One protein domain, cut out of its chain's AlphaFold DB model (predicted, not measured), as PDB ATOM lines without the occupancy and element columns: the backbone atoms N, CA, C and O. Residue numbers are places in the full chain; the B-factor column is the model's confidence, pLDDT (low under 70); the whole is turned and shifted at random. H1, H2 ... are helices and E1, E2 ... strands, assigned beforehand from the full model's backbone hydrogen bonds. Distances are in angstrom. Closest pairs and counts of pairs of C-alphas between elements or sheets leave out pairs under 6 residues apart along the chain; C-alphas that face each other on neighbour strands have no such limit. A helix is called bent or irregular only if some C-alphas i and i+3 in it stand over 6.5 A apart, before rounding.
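This is residues 124 to 286 of the 353 residues of an uncharacterized protein of Cercospora berteroae (UniProt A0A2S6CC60). A strongly twisted sheet of four strands makes a wall with two helices over one face: H2 covers the E1 edge, and residues 259 to 268 of the long helix H6 pack over the strands beside it. H6 runs on past this body and makes much of its length, with residues 280 to 286 sticking out; H4 bridges H2 and H6 on the side away from the sheet, while H1 and H5 lie far out from the core. The printed part has 163 residues with six named helices and four named strands, in the order H1 H2 E1 E2 H3 H4 H5 E3 E4 H6; the class is mixed, helices and strands. The sheet is mixed, in the order E1, E2, E3, E4, with E2 and E3 parallel and the other neighbours antiparallel. The whole is compact by its radius of gyration of the C-alphas, 16.9 A, yet elongated in outline, 61 by 36 by 26 A.

The sheet holds E1, residues 162 to 164; E2, residues 176 to 183, 22.4 A long; E3, residues 227 to 233, 19.4 A; and E4, residues 247 to 251, 12.5 A. E2 begins with C-alpha 176 at (14.170, -0.991, 26.829). H6, residues 257 to 286, is 43.3 A long and ends with C-alpha 286 at (39.956, 30.889, 0.429). H2, residues 144 to 156, is 18.1 A long. The shorter helices are H1, residues 126 to 132, which begins with C-alpha 126 at (9.628, -14.148, 22.025); H3, residues 185 to 188; H4, residues 194 to 200; and H5, residues 204 to 207. H4 and H6 are neither bent nor irregular, but only just: C-alphas 197 and 200 are 6.0 A apart, and C-alphas 260 and 263 are 6.2 A apart.

E2 and E3 are parallel at 23 degrees, with N 179 and O 228 within hydrogen-bond range at 2.8 A. E2, the helices H3, H4 and H5, and E3 form a strand-helix-strand unit, two parallel neighbour strands with helices between them in the chain. E1 and E2 form a hairpin, antiparallel at 148 degrees, with N 163 and O 182 2.9 A apart. E3 and E4 form another, at 165 degrees, with N 247 and O 231 2.7 A apart. H2 and H6 are on the same face of the sheet, which gives two layers, helices on one face of a sheet. H2 runs along the strands at a height over the sheet of 6.3 A, and its closest C-alphas to E1 are those of Asp 154 and Val 162, 4.9 A apart. H6 runs along the strands at a height of 10.7 A, its line at 16 degrees to E3 on the local plane. H4 and H6 touch, closest at the C-alphas of Pro 194 and Leu 268, 5.4 A apart. H4 and H2 touch at a steep tilt of 62 degrees, closest at the C-alphas of Phe 153 and Val 198, 5.7 A apart. H3 only grazes the sheet, with residues 185 to 187. H1 and H5 touch no helix and are not on the sheet. Every O i to N i+4 pair is within hydrogen-bond range in H1 and H2; the figures are 2 of 3 in H4 and 24 of 26 in H6, and H3 and H5 are too short for such a pair.

The two C-alphas farthest apart are those of Val 127 and Gly 286, 60.8 A. The printed part has no cut. The links H1 to H2, E1 to E2, H5 to E3 and E3 to E4 are long. The mean pLDDT of the printed part is 81.0, and residues 133 to 138, 157 to 160, 166 to 170, 205 to 206, 208 to 212 and 238 to 241 are under 70.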
ATOM      1  N   ARG A 124       7.682 -14.519  15.488       80.56
ATOM      2  CA  ARG A 124       8.096 -15.730  16.218       80.56
ATOM      3  C   ARG A 124       7.875 -15.560  17.714       80.56
ATOM      4  O   ARG A 124       7.883 -14.442  18.218       80.56
ATOM      5  N   LYS A 125       7.672 -16.650  18.460       86.44
ATOM      6  CA  LYS A 125       7.501 -16.541  19.918       86.44
ATOM      7  C   LYS A 125       8.746 -15.888  20.525       86.44
ATOM      8  O   LYS A 125       9.867 -16.278  20.209       86.44
ATOM      9  N   ASN A 126       8.543 -14.917  21.412       90.31
ATOM     10  CA  ASN A 126       9.628 -14.148  22.025       90.31
ATOM     11  C   ASN A 126      10.643 -15.055  22.736       90.31
ATOM     12  O   ASN A 126      11.837 -14.803  22.646       90.31
ATOM     13  N   VAL A 127      10.172 -16.125  23.388       88.44
ATOM     14  CA  VAL A 127      11.022 -17.119  24.065       88.44
ATOM     15  C   VAL A 127      11.966 -17.813  23.079       88.44
ATOM     16  O   VAL A 127      13.154 -17.927  23.357       88.44
ATOM     17  N   ASP A 128      11.475 -18.201  21.900       85.62
ATOM     18  CA  ASP A 128      12.297 -18.865  20.880       85.62
ATOM     19  C   ASP A 128      13.398 -17.924  20.369       85.62
ATOM     20  O   ASP A 128      14.541 -18.340  20.207       85.62
ATOM     21  N   LEU A 129      13.067 -16.645  20.154       83.00
ATOM     22  CA  LEU A 129      14.034 -15.622  19.743       83.00
ATOM     23  C   LEU A 129      15.058 -15.331  20.850       83.00
ATOM     24  O   LEU A 129      16.250 -15.232  20.576       83.00
ATOM     25  N   LEU A 130      14.626 -15.228  22.109       84.50
ATOM     26  CA  LEU A 130      15.527 -15.021  23.249       84.50
ATOM     27  C   LEU A 130      16.506 -16.181  23.425       84.50
ATOM     28  O   LEU A 130      17.684 -15.941  23.673       84.50
ATOM     29  N   ASN A 131      16.057 -17.418  23.218       80.44
ATOM     30  CA  ASN A 131      16.921 -18.595  23.282       80.44
ATOM     31  C   ASN A 131      18.006 -18.587  22.187       80.44
ATOM     32  O   ASN A 131      19.072 -19.177  22.362       80.44
ATOM     33  N   GLU A 132      17.787 -17.882  21.071       73.69
ATOM     34  CA  GLU A 132      18.797 -17.696  20.023       73.69
ATOM     35  C   GLU A 132      19.879 -16.673  20.389       73.69
ATOM     36  O   GLU A 132      20.948 -16.702  19.776       73.69
ATOM     37  N   LYS A 133      19.658 -15.819  21.403       63.81
ATOM     38  CA  LYS A 133      20.639 -14.827  21.888       63.81
ATOM     39  C   LYS A 133      21.970 -15.470  22.298       63.81
ATOM     40  O   LYS A 133      23.019 -14.849  22.182       63.81
ATOM     41  N   HIS A 134      21.943 -16.732  22.735       55.38
ATOM     42  CA  HIS A 134      23.140 -17.491  23.117       55.38
ATOM     43  C   HIS A 134      24.036 -17.889  21.933       55.38
ATOM     44  O   HIS A 134      25.144 -18.387  22.131       55.38
ATOM     45  N   ARG A 135      23.589 -17.668  20.692       59.31
ATOM     46  CA  ARG A 135      24.434 -17.789  19.502       59.31
ATOM     47  C   ARG A 135      25.112 -16.436  19.283       59.31
ATOM     48  O   ARG A 135      24.416 -15.433  19.184       59.31
ATOM     49  N   ARG A 136      26.449 -16.430  19.189       54.03
ATOM     50  CA  ARG A 136      27.387 -15.275  19.144       54.03
ATOM     51  C   ARG A 136      27.047 -14.088  18.212       54.03
ATOM     52  O   ARG A 136      27.802 -13.134  18.165       54.03
ATOM     53  N   GLU A 137      25.960 -14.128  17.451       55.19
ATOM     54  CA  GLU A 137      25.705 -13.242  16.308       55.19
ATOM     55  C   GLU A 137      24.419 -12.403  16.430       55.19
ATOM     56  O   GLU A 137      24.106 -11.639  15.512       55.19
ATOM     57  N   SER A 138      23.651 -12.533  17.521       62.56
ATOM     58  CA  SER A 138      22.308 -11.945  17.618       62.56
ATOM     59  C   SER A 138      22.131 -11.028  18.830       62.56
ATOM     60  O   SER A 138      21.349 -11.335  19.728       62.56
ATOM     61  N   TYR A 139      22.798  -9.869  18.819       73.62
ATOM     62  CA  TYR A 139      22.630  -8.818  19.837       73.62
ATOM     63  C   TYR A 139      21.176  -8.324  19.965       73.62
ATOM     64  O   TYR A 139      20.726  -8.000  21.056       73.62
ATOM     65  N   TYR A 140      20.384  -8.382  18.887       83.19
ATOM     66  CA  TYR A 140      18.972  -7.971  18.893       83.19
ATOM     67  C   TYR A 140      18.084  -9.061  18.274       83.19
ATOM     68  O   TYR A 140      17.629  -8.933  17.135       83.19
ATOM     69  N   PRO A 141      17.835 -10.174  18.993       84.31
ATOM     70  CA  PRO A 141      17.141 -11.333  18.430       84.31
ATOM     71  C   PRO A 141      15.673 -11.060  18.081       84.31
ATOM     72  O   PRO A 141      15.111 -11.765  17.247       84.31
ATOM     73  N   MET A 142      15.062 -10.043  18.695       88.38
ATOM     74  CA  MET A 142      13.688  -9.610  18.416       88.38
ATOM     75  C   MET A 142      13.583  -8.568  17.300       88.38
ATOM     76  O   MET A 142      12.473  -8.244  16.879       88.38
ATOM     77  N   HIS A 143      14.713  -8.041  16.823       88.25
ATOM     78  CA  HIS A 143      14.780  -6.976  15.819       88.25
ATOM     79  C   HIS A 143      15.707  -7.373  14.669       88.25
ATOM     80  O   HIS A 143      16.404  -6.537  14.093       88.25
ATOM     81  N   LYS A 144      15.721  -8.666  14.314       83.62
ATOM     82  CA  LYS A 144      16.563  -9.191  13.226       83.62
ATOM     83  C   LYS A 144      16.371  -8.473  11.890       83.62
ATOM     84  O   LYS A 144      17.390  -8.195  11.267       83.62
ATOM     85  N   PRO A 145      15.140  -8.139  11.440       83.69
ATOM     86  CA  PRO A 145      14.965  -7.416  10.183       83.69
ATOM     87  C   PRO A 145      15.737  -6.094  10.166       83.69
ATOM     88  O   PRO A 145      16.398  -5.779   9.179       83.69
ATOM     89  N   LEU A 146      15.716  -5.364  11.285       84.81
ATOM     90  CA  LEU A 146      16.457  -4.120  11.439       84.81
ATOM     91  C   LEU A 146      17.974  -4.358  11.484       84.81
ATOM     92  O   LEU A 146      18.712  -3.697  10.764       84.81
ATOM     93  N   VAL A 147      18.448  -5.338  12.258       83.88
ATOM     94  CA  VAL A 147      19.879  -5.703  12.290       83.88
ATOM     95  C   VAL A 147      20.393  -6.065  10.899       83.88
ATOM     96  O   VAL A 147      21.466  -5.617  10.507       83.88
ATOM     97  N   SER A 148      19.641  -6.864  10.141       80.88
ATOM     98  CA  SER A 148      19.995  -7.240   8.771       80.88
ATOM     99  C   SER A 148      20.078  -6.030   7.850       80.88
ATOM    100  O   SER A 148      20.957  -5.989   6.998       80.88
ATOM    101  N   LEU A 149      19.184  -5.057   8.025       82.00
ATOM    102  CA  LEU A 149      19.217  -3.824   7.257       82.00
ATOM    103  C   LEU A 149      20.465  -2.988   7.568       82.00
ATOM    104  O   LEU A 149      21.154  -2.571   6.645       82.00
ATOM    105  N   ILE A 150      20.792  -2.775   8.845       85.00
ATOM    106  CA  ILE A 150      21.988  -1.996   9.196       85.00
ATOM    107  C   ILE A 150      23.258  -2.719   8.736       85.00
ATOM    108  O   ILE A 150      24.117  -2.102   8.124       85.00
ATOM    109  N   LYS A 151      23.340  -4.045   8.914       81.00
ATOM    110  CA  LYS A 151      24.442  -4.846   8.356       81.00
ATOM    111  C   LYS A 151      24.528  -4.740   6.835       81.00
ATOM    112  O   LYS A 151      25.611  -4.860   6.278       81.00
ATOM    113  N   LEU A 152      23.406  -4.569   6.142       78.50
ATOM    114  CA  LEU A 152      23.431  -4.359   4.701       78.50
ATOM    115  C   LEU A 152      24.062  -3.008   4.356       78.50
ATOM    116  O   LEU A 152      24.872  -2.966   3.440       78.50
ATOM    117  N   PHE A 153      23.736  -1.945   5.093       82.44
ATOM    118  CA  PHE A 153      24.395  -0.646   4.928       82.44
ATOM    119  C   PHE A 153      25.900  -0.727   5.199       82.44
ATOM    120  O   PHE A 153      26.680  -0.213   4.402       82.44
ATOM    121  N   ASP A 154      26.290  -1.447   6.250       82.44
ATOM    122  CA  ASP A 154      27.687  -1.673   6.635       82.44
ATOM    123  C   ASP A 154      28.493  -2.363   5.523       82.44
ATOM    124  O   ASP A 154      29.565  -1.915   5.139       82.44
ATOM    125  N   ASN A 155      27.930  -3.419   4.926       74.44
ATOM    126  CA  ASN A 155      28.610  -4.229   3.906       74.44
ATOM    127  C   ASN A 155      28.614  -3.618   2.496       74.44
ATOM    128  O   ASN A 155      29.274  -4.154   1.605       74.44
ATOM    129  N   ILE A 156      27.800  -2.592   2.239       72.12
ATOM    130  CA  ILE A 156      27.692  -1.983   0.906       72.12
ATOM    131  C   ILE A 156      28.824  -0.997   0.642       72.12
ATOM    132  O   ILE A 156      29.158  -0.763  -0.521       72.12
ATOM    133  N   VAL A 157      29.414  -0.438   1.696       69.25
ATOM    134  CA  VAL A 157      30.490   0.533   1.564       69.25
ATOM    135  C   VAL A 157      31.798  -0.108   1.999       69.25
ATOM    136  O   VAL A 157      31.874  -0.641   3.100       69.25
ATOM    137  N   ASP A 158      32.813  -0.051   1.133       63.62
ATOM    138  CA  ASP A 158      34.093  -0.757   1.304       63.62
ATOM    139  C   ASP A 158      34.827  -0.405   2.623       63.62
ATOM    140  O   ASP A 158      35.654  -1.192   3.076       63.62
ATOM    141  N   ASP A 159      34.450   0.700   3.283       65.50
ATOM    142  CA  ASP A 159      35.018   1.186   4.550       65.50
ATOM    143  C   ASP A 159      34.016   1.254   5.731       65.50
ATOM    144  O   ASP A 159      34.290   1.916   6.734       65.50
ATOM    145  N   GLY A 160      32.842   0.610   5.650       64.94
ATOM    146  CA  GLY A 160      31.914   0.516   6.793       64.94
ATOM    147  C   GLY A 160      31.285   1.853   7.217       64.94
ATOM    148  O   GLY A 160      31.326   2.239   8.385       64.94
ATOM    149  N   CYS A 161      30.694   2.592   6.268       73.94
ATOM    150  CA  CYS A 161      30.112   3.919   6.528       73.94
ATOM    151  C   CYS A 161      28.997   3.941   7.582       73.94
ATOM    152  O   CYS A 161      28.779   4.977   8.209       73.94
ATOM    153  N   VAL A 162      28.255   2.840   7.733       80.06
ATOM    154  CA  VAL A 162      27.124   2.728   8.662       80.06
ATOM    155  C   VAL A 162      27.208   1.385   9.368       80.06
ATOM    156  O   VAL A 162      26.741   0.374   8.851       80.06
ATOM    157  N   GLY A 163      27.784   1.387  10.562       79.69
ATOM    158  CA  GLY A 163      28.020   0.180  11.338       79.69
ATOM    159  C   GLY A 163      27.008  -0.006  12.463       79.69
ATOM    160  O   GLY A 163      26.503   0.951  13.060       79.69
ATOM    161  N   LEU A 164      26.749  -1.268  12.817       73.69
ATOM    162  CA  LEU A 164      26.296  -1.571  14.173       73.69
ATOM    163  C   LEU A 164      27.514  -1.497  15.082       73.69
ATOM    164  O   LEU A 164      28.437  -2.298  14.949       73.69
ATOM    165  N   MET A 165      27.493  -0.558  16.021       74.75
ATOM    166  CA  MET A 165      28.531  -0.495  17.038       74.75
ATOM    167  C   MET A 165      28.414  -1.758  17.892       74.75
ATOM    168  O   MET A 165      27.359  -2.012  18.485       74.75
ATOM    169  N   ASP A 166      29.485  -2.555  17.937       62.06
ATOM    170  CA  ASP A 166      29.591  -3.740  18.788       62.06
ATOM    171  C   ASP A 166      29.761  -3.281  20.241       62.06
ATOM    172  O   ASP A 166      30.802  -3.445  20.879       62.06
ATOM    173  N   SER A 167      28.753  -2.582  20.772       53.78
ATOM    174  CA  SER A 167      28.744  -2.233  22.176       53.78
ATOM    175  C   SER A 167      28.488  -3.537  22.914       53.78
ATOM    176  O   SER A 167      27.341  -3.945  23.091       53.78
ATOM    177  N   MET A 168      29.568  -4.189  23.347       49.62
ATOM    178  CA  MET A 168      29.539  -5.419  24.148       49.62
ATOM    179  C   MET A 168      28.657  -5.309  25.406       49.62
ATOM    180  O   MET A 168      28.366  -6.299  26.069       49.62
ATOM    181  N   THR A 169      28.212  -4.103  25.751       57.56
ATOM    182  CA  THR A 169      27.186  -3.854  26.752       57.56
ATOM    183  C   THR A 169      25.825  -3.713  26.074       57.56
ATOM    184  O   THR A 169      25.545  -2.659  25.502       57.56
ATOM    185  N   ASP A 170      24.959  -4.724  26.184       62.75
ATOM    186  CA  ASP A 170      23.513  -4.568  25.985       62.75
ATOM    187  C   ASP A 170      23.016  -3.424  26.891       62.75
ATOM    188  O   ASP A 170      22.695  -3.631  28.065       62.75
ATOM    189  N   LYS A 171      22.996  -2.185  26.389       77.88
ATOM    190  CA  LYS A 171      22.519  -1.048  27.176       77.88
ATOM    191  C   LYS A 171      21.002  -1.105  27.209       77.88
ATOM    192  O   LYS A 171      20.319  -0.810  26.230       77.88
ATOM    193  N   VAL A 172      20.470  -1.491  28.357       81.62
ATOM    194  CA  VAL A 172      19.044  -1.392  28.642       81.62
ATOM    195  C   VAL A 172      18.800  -0.031  29.290       81.62
ATOM    196  O   VAL A 172      19.248   0.214  30.406       81.62
ATOM    197  N   VAL A 173      18.107   0.867  28.590       82.50
ATOM    198  CA  VAL A 173      17.733   2.193  29.104       82.50
ATOM    199  C   VAL A 173      16.260   2.135  29.487       82.50
ATOM    200  O   VAL A 173      15.411   1.855  28.642       82.50
ATOM    201  N   ASN A 174      15.940   2.360  30.764       85.00
ATOM    202  CA  ASN A 174      14.566   2.302  31.290       85.00
ATOM    203  C   ASN A 174      13.830   0.984  30.954       85.00
ATOM    204  O   ASN A 174      12.653   0.992  30.597       85.00
ATOM    205  N   GLY A 175      14.533  -0.153  31.011       85.88
ATOM    206  CA  GLY A 175      13.968  -1.467  30.672       85.88
ATOM    207  C   GLY A 175      13.816  -1.747  29.171       85.88
ATOM    208  O   GLY A 175      13.330  -2.814  28.808       85.88
ATOM    209  N   VAL A 176      14.237  -0.831  28.291       87.50
ATOM    210  CA  VAL A 176      14.170  -0.991  26.829       87.50
ATOM    211  C   VAL A 176      15.564  -1.255  26.262       87.50
ATOM    212  O   VAL A 176      16.527  -0.574  26.615       87.50
ATOM    213  N   GLN A 177      15.685  -2.248  25.377       88.56
ATOM    214  CA  GLN A 177      16.952  -2.568  24.716       88.56
ATOM    215  C   GLN A 177      17.385  -1.409  23.803       88.56
ATOM    216  O   GLN A 177      16.558  -0.879  23.060       88.56
ATOM    217  N   THR A 178      18.663  -1.025  23.844       90.69
ATOM    218  CA  THR A 178      19.212   0.055  23.011       90.69
ATOM    219  C   THR A 178      20.060  -0.492  21.877       90.69
ATOM    220  O   THR A 178      21.023  -1.194  22.150       90.69
ATOM    221  N   MET A 179      19.734  -0.124  20.637       89.38
ATOM    222  CA  MET A 179      20.544  -0.366  19.444       89.38
ATOM    223  C   MET A 179      21.280   0.909  19.051       89.38
ATOM    224  O   MET A 179      20.642   1.940  18.841       89.38
ATOM    225  N   VAL A 180      22.606   0.829  18.923       90.31
ATOM    226  CA  VAL A 180      23.445   1.947  18.477       90.31
ATOM    227  C   VAL A 180      23.859   1.726  17.024       90.31
ATOM    228  O   VAL A 180      24.495   0.723  16.701       90.31
ATOM    229  N   VAL A 181      23.488   2.667  16.159       89.69
ATOM    230  CA  VAL A 181      23.932   2.758  14.765       89.69
ATOM    231  C   VAL A 181      24.915   3.914  14.680       89.69
ATOM    232  O   VAL A 181      24.608   5.023  15.123       89.69
ATOM    233  N   GLU A 182      26.095   3.648  14.143       89.12
ATOM    234  CA  GLU A 182      27.175   4.622  14.066       89.12
ATOM    235  C   GLU A 182      27.514   4.931  12.609       89.12
ATOM    236  O   GLU A 182      27.661   4.024  11.791       89.12
ATOM    237  N   PHE A 183      27.603   6.221  12.292       88.38
ATOM    238  CA  PHE A 183      28.054   6.720  11.001       88.38
ATOM    239  C   PHE A 183      29.546   7.047  11.068       88.38
ATOM    240  O   PHE A 183      29.977   7.823  11.924       88.38
ATOM    241  N   ASN A 184      30.319   6.486  10.143       86.75
ATOM    242  CA  ASN A 184      31.749   6.749   9.995       86.75
ATOM    243  C   ASN A 184      31.990   7.999   9.132       86.75
ATOM    244  O   ASN A 184      31.149   8.341   8.299       86.75
ATOM    245  N   TYR A 185      33.103   8.710   9.349       84.81
ATOM    246  CA  TYR A 185      33.460   9.926   8.595       84.81
ATOM    247  C   TYR A 185      33.530   9.677   7.086       84.81
ATOM    248  O   TYR A 185      33.311  10.586   6.288       84.81
ATOM    249  N   THR A 186      33.771   8.430   6.679       85.94
ATOM    250  CA  THR A 186      33.807   8.053   5.270       85.94
ATOM    251  C   THR A 186      32.483   8.298   4.549       85.94
ATOM    252  O   THR A 186      32.486   8.506   3.340       85.94
ATOM    253  N   VAL A 187      31.351   8.353   5.269       86.00
ATOM    254  CA  VAL A 187      30.029   8.604   4.668       86.00
ATOM    255  C   VAL A 187      29.904  10.006   4.067       86.00
ATOM    256  O   VAL A 187      29.101  10.207   3.158       86.00
ATOM    257  N   SER A 188      30.672  10.975   4.575       82.56
ATOM    258  CA  SER A 188      30.737  12.340   4.044       82.56
ATOM    259  C   SER A 188      31.932  12.550   3.113       82.56
ATOM    260  O   SER A 188      32.026  13.597   2.473       82.56
ATOM    261  N   SER A 189      32.831  11.569   3.000       77.94
ATOM    262  CA  SER A 189      34.002  11.643   2.133       77.94
ATOM    263  C   SER A 189      33.725  10.976   0.785       77.94
ATOM    264  O   SER A 189      33.414   9.787   0.722       77.94
ATOM    265  N   GLY A 190      33.877  11.710  -0.315       80.56
ATOM    266  CA  GLY A 190      33.849  11.123  -1.654       80.56
ATOM    267  C   GLY A 190      33.126  11.967  -2.693       80.56
ATOM    268  O   GLY A 190      32.649  13.064  -2.429       80.56
ATOM    269  N   SER A 191      33.070  11.434  -3.915       82.69
ATOM    270  CA  SER A 191      32.400  12.070  -5.057       82.69
ATOM    271  C   SER A 191      30.911  11.733  -5.162       82.69
ATOM    272  O   SER A 191      30.193  12.367  -5.933       82.69
ATOM    273  N   ARG A 192      30.449  10.720  -4.424       88.06
ATOM    274  CA  ARG A 192      29.039  10.322  -4.356       88.06
ATOM    275  C   ARG A 192      28.383  10.964  -3.150       88.06
ATOM    276  O   ARG A 192      29.032  11.193  -2.136       88.06
ATOM    277  N   THR A 193      27.081  11.200  -3.245       90.31
ATOM    278  CA  THR A 193      26.329  11.667  -2.078       90.31
ATOM    279  C   THR A 193      26.236  10.557  -1.016       90.31
ATOM    280  O   THR A 193      26.148   9.377  -1.379       90.31
ATOM    281  N   PRO A 194      26.171  10.901   0.284       89.94
ATOM    282  CA  PRO A 194      25.917   9.945   1.366       89.94
ATOM    283  C   PRO A 194      24.729   9.012   1.075       89.94
ATOM    284  O   PRO A 194      24.796   7.798   1.285       89.94
ATOM    285  N   TYR A 195      23.648   9.566   0.514       91.56
ATOM    286  CA  TYR A 195      22.479   8.798   0.091       91.56
ATOM    287  C   TYR A 195      22.829   7.752  -0.973       91.56
ATOM    288  O   TYR A 195      22.461   6.586  -0.837       91.56
ATOM    289  N   GLU A 196      23.545   8.135  -2.033       90.88
ATOM    290  CA  GLU A 196      23.945   7.215  -3.104       90.88
ATOM    291  C   GLU A 196      24.882   6.112  -2.609       90.88
ATOM    292  O   GLU A 196      24.782   4.978  -3.080       90.88
ATOM    293  N   MET A 197      25.765   6.432  -1.660       88.50
ATOM    294  CA  MET A 197      26.699   5.475  -1.067       88.50
ATOM    295  C   MET A 197      25.979   4.404  -0.247       88.50
ATOM    296  O   MET A 197      26.311   3.229  -0.370       88.50
ATOM    297  N   VAL A 198      24.980   4.791   0.549       87.62
ATOM    298  CA  VAL A 198      24.314   3.877   1.489       87.62
ATOM    299  C   VAL A 198      23.035   3.283   0.897       87.62
ATOM    300  O   VAL A 198      22.896   2.067   0.768       87.62
ATOM    301  N   ILE A 199      22.084   4.138   0.521       87.44
ATOM    302  CA  ILE A 199      20.757   3.725   0.052       87.44
ATOM    303  C   ILE A 199      20.775   3.472  -1.458       87.44
ATOM    304  O   ILE A 199      20.259   2.453  -1.922       87.44
ATOM    305  N   GLY A 200      21.387   4.357  -2.248       86.88
ATOM    306  CA  GLY A 200      21.431   4.232  -3.709       86.88
ATOM    307  C   GLY A 200      22.134   2.960  -4.189       86.88
ATOM    308  O   GLY A 200      21.733   2.379  -5.199       86.88
ATOM    309  N   ALA A 201      23.117   2.476  -3.431       86.38
ATOM    310  CA  ALA A 201      23.857   1.255  -3.727       86.38
ATOM    311  C   ALA A 201      23.099  -0.046  -3.385       86.38
ATOM    312  O   ALA A 201      23.540  -1.139  -3.759       86.38
ATOM    313  N   LEU A 202      21.926   0.037  -2.746       77.94
ATOM    314  CA  LEU A 202      21.076  -1.132  -2.526       77.94
ATOM    315  C   LEU A 202      20.637  -1.760  -3.865       77.94
ATOM    316  O   LEU A 202      20.343  -1.046  -4.831       77.94
ATOM    317  N   PRO A 203      20.505  -3.101  -3.948       73.06
ATOM    318  CA  PRO A 203      20.021  -3.756  -5.159       73.06
ATOM    319  C   PRO A 203      18.663  -3.202  -5.607       73.06
ATOM    320  O   PRO A 203      17.780  -2.999  -4.781       73.06
ATOM    321  N   LYS A 204      18.434  -3.073  -6.924       70.69
ATOM    322  CA  LYS A 204      17.199  -2.503  -7.522       70.69
ATOM    323  C   LYS A 204      15.876  -2.993  -6.908       70.69
ATOM    324  O   LYS A 204      14.904  -2.251  -6.892       70.69
ATOM    325  N   GLY A 205      15.827  -4.232  -6.409       67.31
ATOM    326  CA  GLY A 205      14.643  -4.781  -5.740       67.31
ATOM    327  C   GLY A 205      14.242  -4.043  -4.457       67.31
ATOM    328  O   GLY A 205      13.055  -3.971  -4.167       67.31
ATOM    329  N   TRP A 206      15.199  -3.456  -3.739       69.38
ATOM    330  CA  TRP A 206      14.972  -2.673  -2.519       69.38
ATOM    331  C   TRP A 206      14.358  -1.300  -2.781       69.38
ATOM    332  O   TRP A 206      13.708  -0.742  -1.906       69.38
ATOM    333  N   HIS A 207      14.517  -0.790  -4.000       72.69
ATOM    334  CA  HIS A 207      13.928   0.473  -4.448       72.69
ATOM    335  C   HIS A 207      12.501   0.300  -4.981       72.69
ATOM    336  O   HIS A 207      11.845   1.273  -5.353       72.69
ATOM    337  N   ASN A 208      11.998  -0.937  -5.058       68.75
ATOM    338  CA  ASN A 208      10.645  -1.185  -5.531       68.75
ATOM    339  C   ASN A 208       9.627  -0.779  -4.454       68.75
ATOM    340  O   ASN A 208       9.631  -1.321  -3.348       68.75
ATOM    341  N   LYS A 209       8.700   0.116  -4.818       61.34
ATOM    342  CA  LYS A 209       7.581   0.552  -3.969       61.34
ATOM    343  C   LYS A 209       6.725  -0.614  -3.458       61.34
ATOM    344  O   LYS A 209       6.121  -0.484  -2.402       61.34
ATOM    345  N   GLU A 210       6.687  -1.738  -4.175       47.94
ATOM    346  CA  GLU A 210       5.947  -2.953  -3.799       47.94
ATOM    347  C   GLU A 210       6.740  -3.900  -2.883       47.94
ATOM    348  O   GLU A 210       6.145  -4.666  -2.129       47.94
ATOM    349  N   ALA A 211       8.079  -3.827  -2.875       55.88
ATOM    350  CA  ALA A 211       8.942  -4.555  -1.931       55.88
ATOM    351  C   ALA A 211       9.018  -3.829  -0.575       55.88
ATOM    352  O   ALA A 211      10.042  -3.805   0.102       55.88
ATOM    353  N   SER A 212       7.914  -3.176  -0.228       59.62
ATOM    354  CA  SER A 212       7.896  -1.971   0.570       59.62
ATOM    355  C   SER A 212       8.357  -2.274   1.995       59.62
ATOM    356  O   SER A 212       7.720  -3.033   2.729       59.62
ATOM    357  N   TRP A 213       9.434  -1.623   2.406       71.19
ATOM    358  CA  TRP A 213       9.907  -1.489   3.783       71.19
ATOM    359  C   TRP A 213       8.755  -1.152   4.740       71.19
ATOM    360  O   TRP A 213       8.755  -1.569   5.897       71.19
ATOM    361  N   LYS A 214       7.716  -0.495   4.203       73.00
ATOM    362  CA  LYS A 214       6.446  -0.160   4.848       73.00
ATOM    363  C   LYS A 214       5.689  -1.359   5.408       73.00
ATOM    364  O   LYS A 214       4.877  -1.185   6.302       73.00
ATOM    365  N   GLN A 215       5.920  -2.563   4.887       75.19
ATOM    366  CA  GLN A 215       5.221  -3.788   5.295       75.19
ATOM    367  C   GLN A 215       6.077  -4.703   6.173       75.19
ATOM    368  O   GLN A 215       5.557  -5.635   6.788       75.19
ATOM    369  N   ILE A 216       7.388  -4.464   6.235       78.75
ATOM    370  CA  ILE A 216       8.303  -5.307   6.997       78.75
ATOM    371  C   ILE A 216       8.364  -4.765   8.417       78.75
ATOM    372  O   ILE A 216       8.883  -3.675   8.629       78.75
ATOM    373  N   LYS A 217       7.855  -5.511   9.400       84.81
ATOM    374  CA  LYS A 217       7.988  -5.119  10.809       84.81
ATOM    375  C   LYS A 217       9.461  -5.083  11.210       84.81
ATOM    376  O   LYS A 217      10.206  -6.016  10.915       84.81
ATOM    377  N   ALA A 218       9.862  -4.031  11.918       86.38
ATOM    378  CA  ALA A 218      11.209  -3.929  12.474       86.38
ATOM    379  C   ALA A 218      11.433  -4.975  13.581       86.38
ATOM    380  O   ALA A 218      12.540  -5.493  13.736       86.38
ATOM    381  N   CYS A 219      10.366  -5.318  14.314       88.50
ATOM    382  CA  CYS A 219      10.346  -6.380  15.310       88.50
ATOM    383  C   CYS A 219       9.750  -7.673  14.725       88.50
ATOM    384  O   CYS A 219       8.602  -7.686  14.276       88.50
ATOM    385  N   ASN A 220      10.506  -8.776  14.761       86.25
ATOM    386  CA  ASN A 220      10.034 -10.103  14.342       86.25
ATOM    387  C   ASN A 220       9.513 -10.953  15.518       86.25
ATOM    388  O   ASN A 220       9.260 -12.148  15.357       86.25
ATOM    389  N   ALA A 221       9.326 -10.358  16.698       87.81
ATOM    390  CA  ALA A 221       8.704 -11.014  17.842       87.81
ATOM    391  C   ALA A 221       7.168 -11.035  17.733       87.81
ATOM    392  O   ALA A 221       6.543 -10.122  17.194       87.81
ATOM    393  N   LYS A 222       6.544 -12.099  18.253       88.12
ATOM    394  CA  LYS A 222       5.088 -12.297  18.284       88.12
ATOM    395  C   LYS A 222       4.420 -11.250  19.157       88.12
ATOM    396  O   LYS A 222       3.456 -10.625  18.723       88.12
ATOM    397  N   THR A 223       4.941 -11.074  20.367       91.25
ATOM    398  CA  THR A 223       4.620  -9.919  21.194       91.25
ATOM    399  C   THR A 223       5.659  -8.871  20.884       91.25
ATOM    400  O   THR A 223       6.851  -9.081  21.098       91.25
ATOM    401  N   SER A 224       5.192  -7.773  20.324       89.88
ATOM    402  CA  SER A 224       6.044  -6.686  19.905       89.88
ATOM    403  C   SER A 224       6.838  -6.106  21.083       89.88
ATOM    404  O   SER A 224       6.273  -5.884  22.154       89.88
ATOM    405  N   THR A 225       8.139  -5.887  20.888       90.06
ATOM    406  CA  THR A 225       9.038  -5.376  21.930       90.06
ATOM    407  C   THR A 225       9.609  -4.031  21.486       90.06
ATOM    408  O   THR A 225      10.138  -3.944  20.370       90.06
ATOM    409  N   PRO A 226       9.540  -2.987  22.333       91.88
ATOM    410  CA  PRO A 226      10.098  -1.684  21.999       91.88
ATOM    411  C   PRO A 226      11.620  -1.756  21.848       91.88
ATOM    412  O   PRO A 226      12.287  -2.582  22.476       91.88
ATOM    413  N   LEU A 227      12.162  -0.851  21.037       90.62
ATOM    414  CA  LEU A 227      13.600  -0.682  20.843       90.62
ATOM    415  C   LEU A 227      13.955   0.793  20.982       90.62
ATOM    416  O   LEU A 227      13.258   1.672  20.476       90.62
ATOM    417  N   HIS A 228      15.055   1.064  21.662       91.31
ATOM    418  CA  HIS A 228      15.637   2.387  21.746       91.31
ATOM    419  C   HIS A 228      16.735   2.498  20.687       91.31
ATOM    420  O   HIS A 228      17.783   1.875  20.811       91.31
ATOM    421  N   LEU A 229      16.486   3.226  19.602       89.94
ATOM    422  CA  LEU A 229      17.479   3.430  18.551       89.94
ATOM    423  C   LEU A 229      18.285   4.692  18.854       89.94
ATOM    424  O   LEU A 229      17.708   5.768  19.017       89.94
ATOM    425  N   VAL A 230      19.605   4.564  18.877       90.88
ATOM    426  CA  VAL A 230      20.545   5.675  18.985       90.88
ATOM    427  C   VAL A 230      21.357   5.715  17.702       90.88
ATOM    428  O   VAL A 230      22.098   4.783  17.410       90.88
ATOM    429  N   ILE A 231      21.206   6.786  16.936       90.19
ATOM    430  CA  ILE A 231      22.021   7.060  15.760       90.19
ATOM    431  C   ILE A 231      23.054   8.102  16.153       90.19
ATOM    432  O   ILE A 231      22.685   9.167  16.640       90.19
ATOM    433  N   ARG A 232      24.333   7.829  15.944       89.75
ATOM    434  CA  ARG A 232      25.398   8.793  16.225       89.75
ATOM    435  C   ARG A 232      26.462   8.766  15.143       89.75
ATOM    436  O   ARG A 232      26.529   7.844  14.340       89.75
ATOM    437  N   ASN A 233      27.276   9.793  15.142       87.31
ATOM    438  CA  ASN A 233      28.538   9.898  14.436       87.31
ATOM    439  C   ASN A 233      29.659   9.296  15.294       87.31
ATOM    440  O   ASN A 233      29.595   9.326  16.528       87.31
ATOM    441  N   ASP A 234      30.666   8.717  14.644       83.06
ATOM    442  CA  ASP A 234      31.859   8.253  15.345       83.06
ATOM    443  C   ASP A 234      32.733   9.435  15.819       83.06
ATOM    444  O   ASP A 234      32.555  10.592  15.435       83.06
ATOM    445  N   HIS A 235      33.712   9.144  16.674       77.25
ATOM    446  CA  HIS A 235      34.635  10.155  17.204       77.25
ATOM    447  C   HIS A 235      35.647  10.686  16.175       77.25
ATOM    448  O   HIS A 235      36.420  11.589  16.489       77.25
ATOM    449  N   SER A 236      35.692  10.104  14.976       76.62
ATOM    450  CA  SER A 236      36.610  10.493  13.907       76.62
ATOM    451  C   SER A 236      36.043  11.575  12.986       76.62
ATOM    452  O   SER A 236      36.798  12.138  12.191       76.62
ATOM    453  N   TRP A 237      34.767  11.945  13.152       77.25
ATOM    454  CA  TRP A 237      34.172  13.158  12.584       77.25
ATOM    455  C   TRP A 237      34.800  14.398  13.239       77.25
ATOM    456  O   TRP A 237      34.211  15.037  14.108       77.25
ATOM    457  N   LYS A 238      36.039  14.725  12.864       65.44
ATOM    458  CA  LYS A 238      36.682  15.999  13.214       65.44
ATOM    459  C   LYS A 238      35.969  17.113  12.458       65.44
ATOM    460  O   LYS A 238      35.848  16.945  11.256       65.44
ATOM    461  N   ASP A 239      35.532  18.173  13.149       63.84
ATOM    462  CA  ASP A 239      35.099  19.527  12.710       63.84
ATOM    463  C   ASP A 239      34.200  19.721  11.449       63.84
ATOM    464  O   ASP A 239      33.681  20.812  11.229       63.84
ATOM    465  N   ASP A 240      33.959  18.687  10.649       61.59
ATOM    466  CA  ASP A 240      33.197  18.596   9.393       61.59
ATOM    467  C   ASP A 240      31.906  17.774   9.584       61.59
ATOM    468  O   ASP A 240      31.147  17.516   8.647       61.59
ATOM    469  N   GLY A 241      31.698  17.282  10.806       66.62
ATOM    470  CA  GLY A 241      30.578  16.439  11.168       66.62
ATOM    471  C   GLY A 241      29.288  17.216  11.415       66.62
ATOM    472  O   GLY A 241      29.310  18.360  11.858       66.62
ATOM    473  N   LEU A 242      28.139  16.562  11.213       72.31
ATOM    474  CA  LEU A 242      26.859  17.136  11.629       72.31
ATOM    475  C   LEU A 242      26.873  17.477  13.129       72.31
ATOM    476  O   LEU A 242      27.355  16.667  13.927       72.31
ATOM    477  N   PRO A 243      26.286  18.618  13.541       74.69
ATOM    478  CA  PRO A 243      26.314  19.105  14.919       74.69
ATOM    479  C   PRO A 243      25.314  18.360  15.822       74.69
ATOM    480  O   PRO A 243      24.615  18.965  16.633       74.69
ATOM    481  N   PHE A 244      25.205  17.040  15.680       78.06
ATOM    482  CA  PHE A 244      24.490  16.188  16.621       78.06
ATOM    483  C   PHE A 244      25.461  15.184  17.228       78.06
ATOM    484  O   PHE A 244      26.325  14.657  16.541       78.06
ATOM    485  N   THR A 245      25.308  14.906  18.521       75.44
ATOM    486  CA  THR A 245      26.069  13.845  19.202       75.44
ATOM    487  C   THR A 245      25.347  12.506  19.113       75.44
ATOM    488  O   THR A 245      25.970  11.454  19.028       75.44
ATOM    489  N   ALA A 246      24.016  12.533  19.184       85.06
ATOM    490  CA  ALA A 246      23.180  11.351  19.076       85.06
ATOM    491  C   ALA A 246      21.729  11.746  18.789       85.06
ATOM    492  O   ALA A 246      21.146  12.568  19.495       85.06
ATOM    493  N   ILE A 247      21.121  11.098  17.804       85.00
ATOM    494  CA  ILE A 247      19.685  11.128  17.556       85.00
ATOM    495  C   ILE A 247      19.096   9.898  18.226       85.00
ATOM    496  O   ILE A 247      19.402   8.757  17.880       85.00
ATOM    497  N   THR A 248      18.254  10.145  19.219       86.62
ATOM    498  CA  THR A 248      17.674   9.096  20.045       86.62
ATOM    499  C   THR A 248      16.188   8.981  19.759       86.62
ATOM    500  O   THR A 248      15.453   9.962  19.867       86.62
ATOM    501  N   ARG A 249      15.726   7.777  19.414       86.25
ATOM    502  CA  ARG A 249      14.317   7.512  19.122       86.25
ATOM    503  C   ARG A 249      13.857   6.240  19.814       86.25
ATOM    504  O   ARG A 249      14.352   5.146  19.543       86.25
ATOM    505  N   ARG A 250      12.854   6.375  20.681       85.81
ATOM    506  CA  ARG A 250      12.095   5.231  21.188       85.81
ATOM    507  C   ARG A 250      11.122   4.791  20.105       85.81
ATOM    508  O   ARG A 250      10.302   5.584  19.656       85.81
ATOM    509  N   ARG A 251      11.234   3.535  19.707       79.19
ATOM    510  CA  ARG A 251      10.369   2.906  18.719       79.19
ATOM    511  C   ARG A 251       9.399   1.991  19.435       79.19
ATOM    512  O   ARG A 251       9.816   1.207  20.297       79.19
ATOM    513  N   ASP A 252       8.120   2.075  19.083       80.56
ATOM    514  CA  ASP A 252       7.238   0.948  19.364       80.56
ATOM    515  C   ASP A 252       7.588  -0.213  18.423       80.56
ATOM    516  O   ASP A 252       8.043  -0.012  17.295       80.56
ATOM    517  N   GLY A 253       7.393  -1.451  18.867       74.62
ATOM    518  CA  GLY A 253       7.752  -2.593  18.036       74.62
ATOM    519  C   GLY A 253       6.732  -2.903  16.925       74.62
ATOM    520  O   GLY A 253       6.918  -3.888  16.203       74.62
ATOM    521  N   SER A 254       5.614  -2.175  16.814       82.19
ATOM    522  CA  SER A 254       4.705  -2.282  15.662       82.19
ATOM    523  C   SER A 254       5.227  -1.527  14.440       82.19
ATOM    524  O   SER A 254       4.708  -1.726  13.339       82.19
ATOM    525  N   GLU A 255       6.279  -0.722  14.618       87.62
ATOM    526  CA  GLU A 255       6.920   0.016  13.541       87.62
ATOM    527  C   GLU A 255       7.496  -0.914  12.467       87.62
ATOM    528  O   GLU A 255       7.893  -2.066  12.696       87.62
ATOM    529  N   THR A 256       7.549  -0.374  11.257       87.81
ATOM    530  CA  THR A 256       8.063  -1.057  10.071       87.81
ATOM    531  C   THR A 256       9.441  -0.528   9.691       87.81
ATOM    532  O   THR A 256       9.887   0.499  10.203       87.81
ATOM    533  N   LEU A 257      10.142  -1.223   8.795       84.56
ATOM    534  CA  LEU A 257      11.465  -0.806   8.335       84.56
ATOM    535  C   LEU A 257      11.437   0.531   7.585       84.56
ATOM    536  O   LEU A 257      12.462   1.195   7.537       84.56
ATOM    537  N   GLU A 258      10.297   0.967   7.047       85.00
ATOM    538  CA  GLU A 258      10.159   2.321   6.483       85.00
ATOM    539  C   GLU A 258      10.394   3.398   7.544       85.00
ATOM    540  O   GLU A 258      11.215   4.285   7.356       85.00
ATOM    541  N   HIS A 259       9.791   3.245   8.725       86.38
ATOM    542  CA  HIS A 259       9.981   4.183   9.833       86.38
ATOM    543  C   HIS A 259      11.450   4.249  10.297       86.38
ATOM    544  O   HIS A 259      11.844   5.174  11.015       86.38
ATOM    545  N   MET A 260      12.244   3.231   9.948       82.50
ATOM    546  CA  MET A 260      13.692   3.117  10.140       82.50
ATOM    547  C   MET A 260      14.507   3.681   8.969       82.50
ATOM    548  O   MET A 260      15.594   4.198   9.203       82.50
ATOM    549  N   PHE A 261      13.984   3.593   7.749       84.38
ATOM    550  CA  PHE A 261      14.573   4.112   6.519       84.38
ATOM    551  C   PHE A 261      14.513   5.639   6.475       84.38
ATOM    552  O   PHE A 261      15.555   6.263   6.296       84.38
ATOM    553  N   ASP A 262      13.342   6.235   6.725       86.44
ATOM    554  CA  ASP A 262      13.134   7.679   6.538       86.44
ATOM    555  C   ASP A 262      14.092   8.534   7.385       86.44
ATOM    556  O   ASP A 262      14.770   9.385   6.818       86.44
ATOM    557  N   PRO A 263      14.285   8.275   8.699       87.00
ATOM    558  CA  PRO A 263      15.222   9.070   9.492       87.00
ATOM    559  C   PRO A 263      16.675   8.882   9.057       87.00
ATOM    560  O   PRO A 263      17.474   9.801   9.178       87.00
ATOM    561  N   ILE A 264      17.041   7.693   8.564       88.50
ATOM    562  CA  ILE A 264      18.387   7.449   8.034       88.50
ATOM    563  C   ILE A 264      18.581   8.243   6.740       88.50
ATOM    564  O   ILE A 264      19.615   8.882   6.584       88.50
ATOM    565  N   ALA A 265      17.591   8.248   5.845       89.81
ATOM    566  CA  ALA A 265      17.624   9.044   4.623       89.81
ATOM    567  C   ALA A 265      17.713  10.549   4.926       89.81
ATOM    568  O   ALA A 265      18.585  11.217   4.382       89.81
ATOM    569  N   GLU A 266      16.899  11.058   5.857       91.38
ATOM    570  CA  GLU A 266      16.947  12.459   6.305       91.38
ATOM    571  C   GLU A 266      18.318  12.837   6.880       91.38
ATOM    572  O   GLU A 266      18.843  13.910   6.588       91.38
ATOM    573  N   ILE A 267      18.930  11.949   7.672       90.69
ATOM    574  CA  ILE A 267      20.282  12.162   8.201       90.69
ATOM    575  C   ILE A 267      21.299  12.198   7.057       90.69
ATOM    576  O   ILE A 267      22.125  13.104   7.022       90.69
ATOM    577  N   LEU A 268      21.240  11.262   6.109       91.12
ATOM    578  CA  LEU A 268      22.135  11.233   4.946       91.12
ATOM    579  C   LEU A 268      22.007  12.500   4.087       91.12
ATOM    580  O   LEU A 268      23.021  13.053   3.650       91.12
ATOM    581  N   ASP A 269      20.788  12.997   3.898       91.69
ATOM    582  CA  ASP A 269      20.530  14.253   3.195       91.69
ATOM    583  C   ASP A 269      21.075  15.456   3.970       91.69
ATOM    584  O   ASP A 269      21.706  16.337   3.378       91.69
ATOM    585  N   ALA A 270      20.911  15.476   5.296       91.19
ATOM    586  CA  ALA A 270      21.494  16.505   6.149       91.19
ATOM    587  C   ALA A 270      23.031  16.499   6.080       91.19
ATOM    588  O   ALA A 270      23.628  17.570   5.963       91.19
ATOM    589  N   ILE A 271      23.673  15.320   6.084       89.31
ATOM    590  CA  ILE A 271      25.135  15.179   5.948       89.31
ATOM    591  C   ILE A 271      25.585  15.800   4.625       89.31
ATOM    592  O   ILE A 271      26.512  16.608   4.594       89.31
ATOM    593  N   ASN A 272      24.894  15.463   3.535       90.62
ATOM    594  CA  ASN A 272      25.189  15.992   2.208       90.62
ATOM    595  C   ASN A 272      25.030  17.519   2.147       90.62
ATOM    596  O   ASN A 272      25.882  18.222   1.606       90.62
ATOM    597  N   GLY A 273      23.933  18.043   2.706       91.00
ATOM    598  CA  GLY A 273      23.669  19.479   2.768       91.00
ATOM    599  C   GLY A 273      24.730  20.230   3.570       91.00
ATOM    600  O   GLY A 273      25.212  21.271   3.126       91.00
ATOM    601  N   HIS A 274      25.145  19.672   4.708       88.88
ATOM    602  CA  HIS A 274      26.201  20.240   5.538       88.88
ATOM    603  C   HIS A 274      27.555  20.256   4.820       88.88
ATOM    604  O   HIS A 274      28.206  21.297   4.791       88.88
ATOM    605  N   GLY A 275      27.937  19.150   4.167       86.75
ATOM    606  CA  GLY A 275      29.177  19.076   3.389       86.75
ATOM    607  C   GLY A 275      29.235  20.124   2.274       86.75
ATOM    608  O   GLY A 275      30.244  20.809   2.117       86.75
ATOM    609  N   LYS A 276      28.124  20.334   1.555       89.50
ATOM    610  CA  LYS A 276      28.023  21.399   0.539       89.50
ATOM    611  C   LYS A 276      28.157  22.798   1.137       89.50
ATOM    612  O   LYS A 276      28.849  23.635   0.567       89.50
ATOM    613  N   ALA A 277      27.502  23.052   2.270       90.00
ATOM    614  CA  ALA A 277      27.571  24.344   2.942       90.00
ATOM    615  C   ALA A 277      28.989  24.651   3.449       90.00
ATOM    616  O   ALA A 277      29.464  25.768   3.254       90.00
ATOM    617  N   LYS A 278      29.690  23.671   4.041       87.31
ATOM    618  CA  LYS A 278      31.092  23.860   4.434       87.31
ATOM    619  C   LYS A 278      31.989  24.091   3.220       87.31
ATOM    620  O   LYS A 278      32.756  25.043   3.247       87.31
ATOM    621  N   GLY A 279      31.835  23.309   2.148       88.56
ATOM    622  CA  GLY A 279      32.594  23.518   0.910       88.56
ATOM    623  C   GLY A 279      32.472  24.951   0.380       88.56
ATOM    624  O   GLY A 279      33.482  25.589   0.106       88.56
ATOM    625  N   ALA A 280      31.254  25.499   0.351       91.75
ATOM    626  CA  ALA A 280      31.028  26.889  -0.046       91.75
ATOM    627  C   ALA A 280      31.698  27.906   0.902       91.75
ATOM    628  O   ALA A 280      32.291  28.878   0.437       91.75
ATOM    629  N   MET A 281      31.643  27.682   2.222       91.38
ATOM    630  CA  MET A 281      32.317  28.551   3.199       91.38
ATOM    631  C   MET A 281      33.844  28.490   3.082       91.38
ATOM    632  O   MET A 281      34.512  29.512   3.235       91.38
ATOM    633  N   ASP A 282      34.413  27.314   2.820       90.88
ATOM    634  CA  ASP A 282      35.856  27.143   2.645       90.88
ATOM    635  C   ASP A 282      36.343  27.810   1.350       90.88
ATOM    636  O   ASP A 282      37.395  28.454   1.356       90.88
ATOM    637  N   GLU A 283      35.563  27.730   0.267       94.94
ATOM    638  CA  GLU A 283      35.819  28.465  -0.979       94.94
ATOM    639  C   GLU A 283      35.777  29.986  -0.761       94.94
ATOM    640  O   GLU A 283      36.704  30.693  -1.162       94.94
ATOM    641  N   GLU A 284      34.751  30.495  -0.069       96.38
ATOM    642  CA  GLU A 284      34.633  31.918   0.270       96.38
ATOM    643  C   GLU A 284      35.801  32.385   1.151       96.38
ATOM    644  O   GLU A 284      36.421  33.421   0.890       96.38
ATOM    645  N   ARG A 285      36.161  31.591   2.164       95.12
ATOM    646  CA  ARG A 285      37.307  31.866   3.036       95.12
ATOM    647  C   ARG A 285      38.620  31.872   2.254       95.12
ATOM    648  O   ARG A 285      39.460  32.738   2.502       95.12
ATOM    649  N   GLY A 286      38.804  30.934   1.327       97.25
ATOM    650  CA  GLY A 286      39.956  30.889   0.429       97.25
ATOM    651  C   GLY A 286      40.057  32.153  -0.423       97.25
ATOM    652  O   GLY A 286      41.082  32.834  -0.391       97.25
TER     653      GLY A 286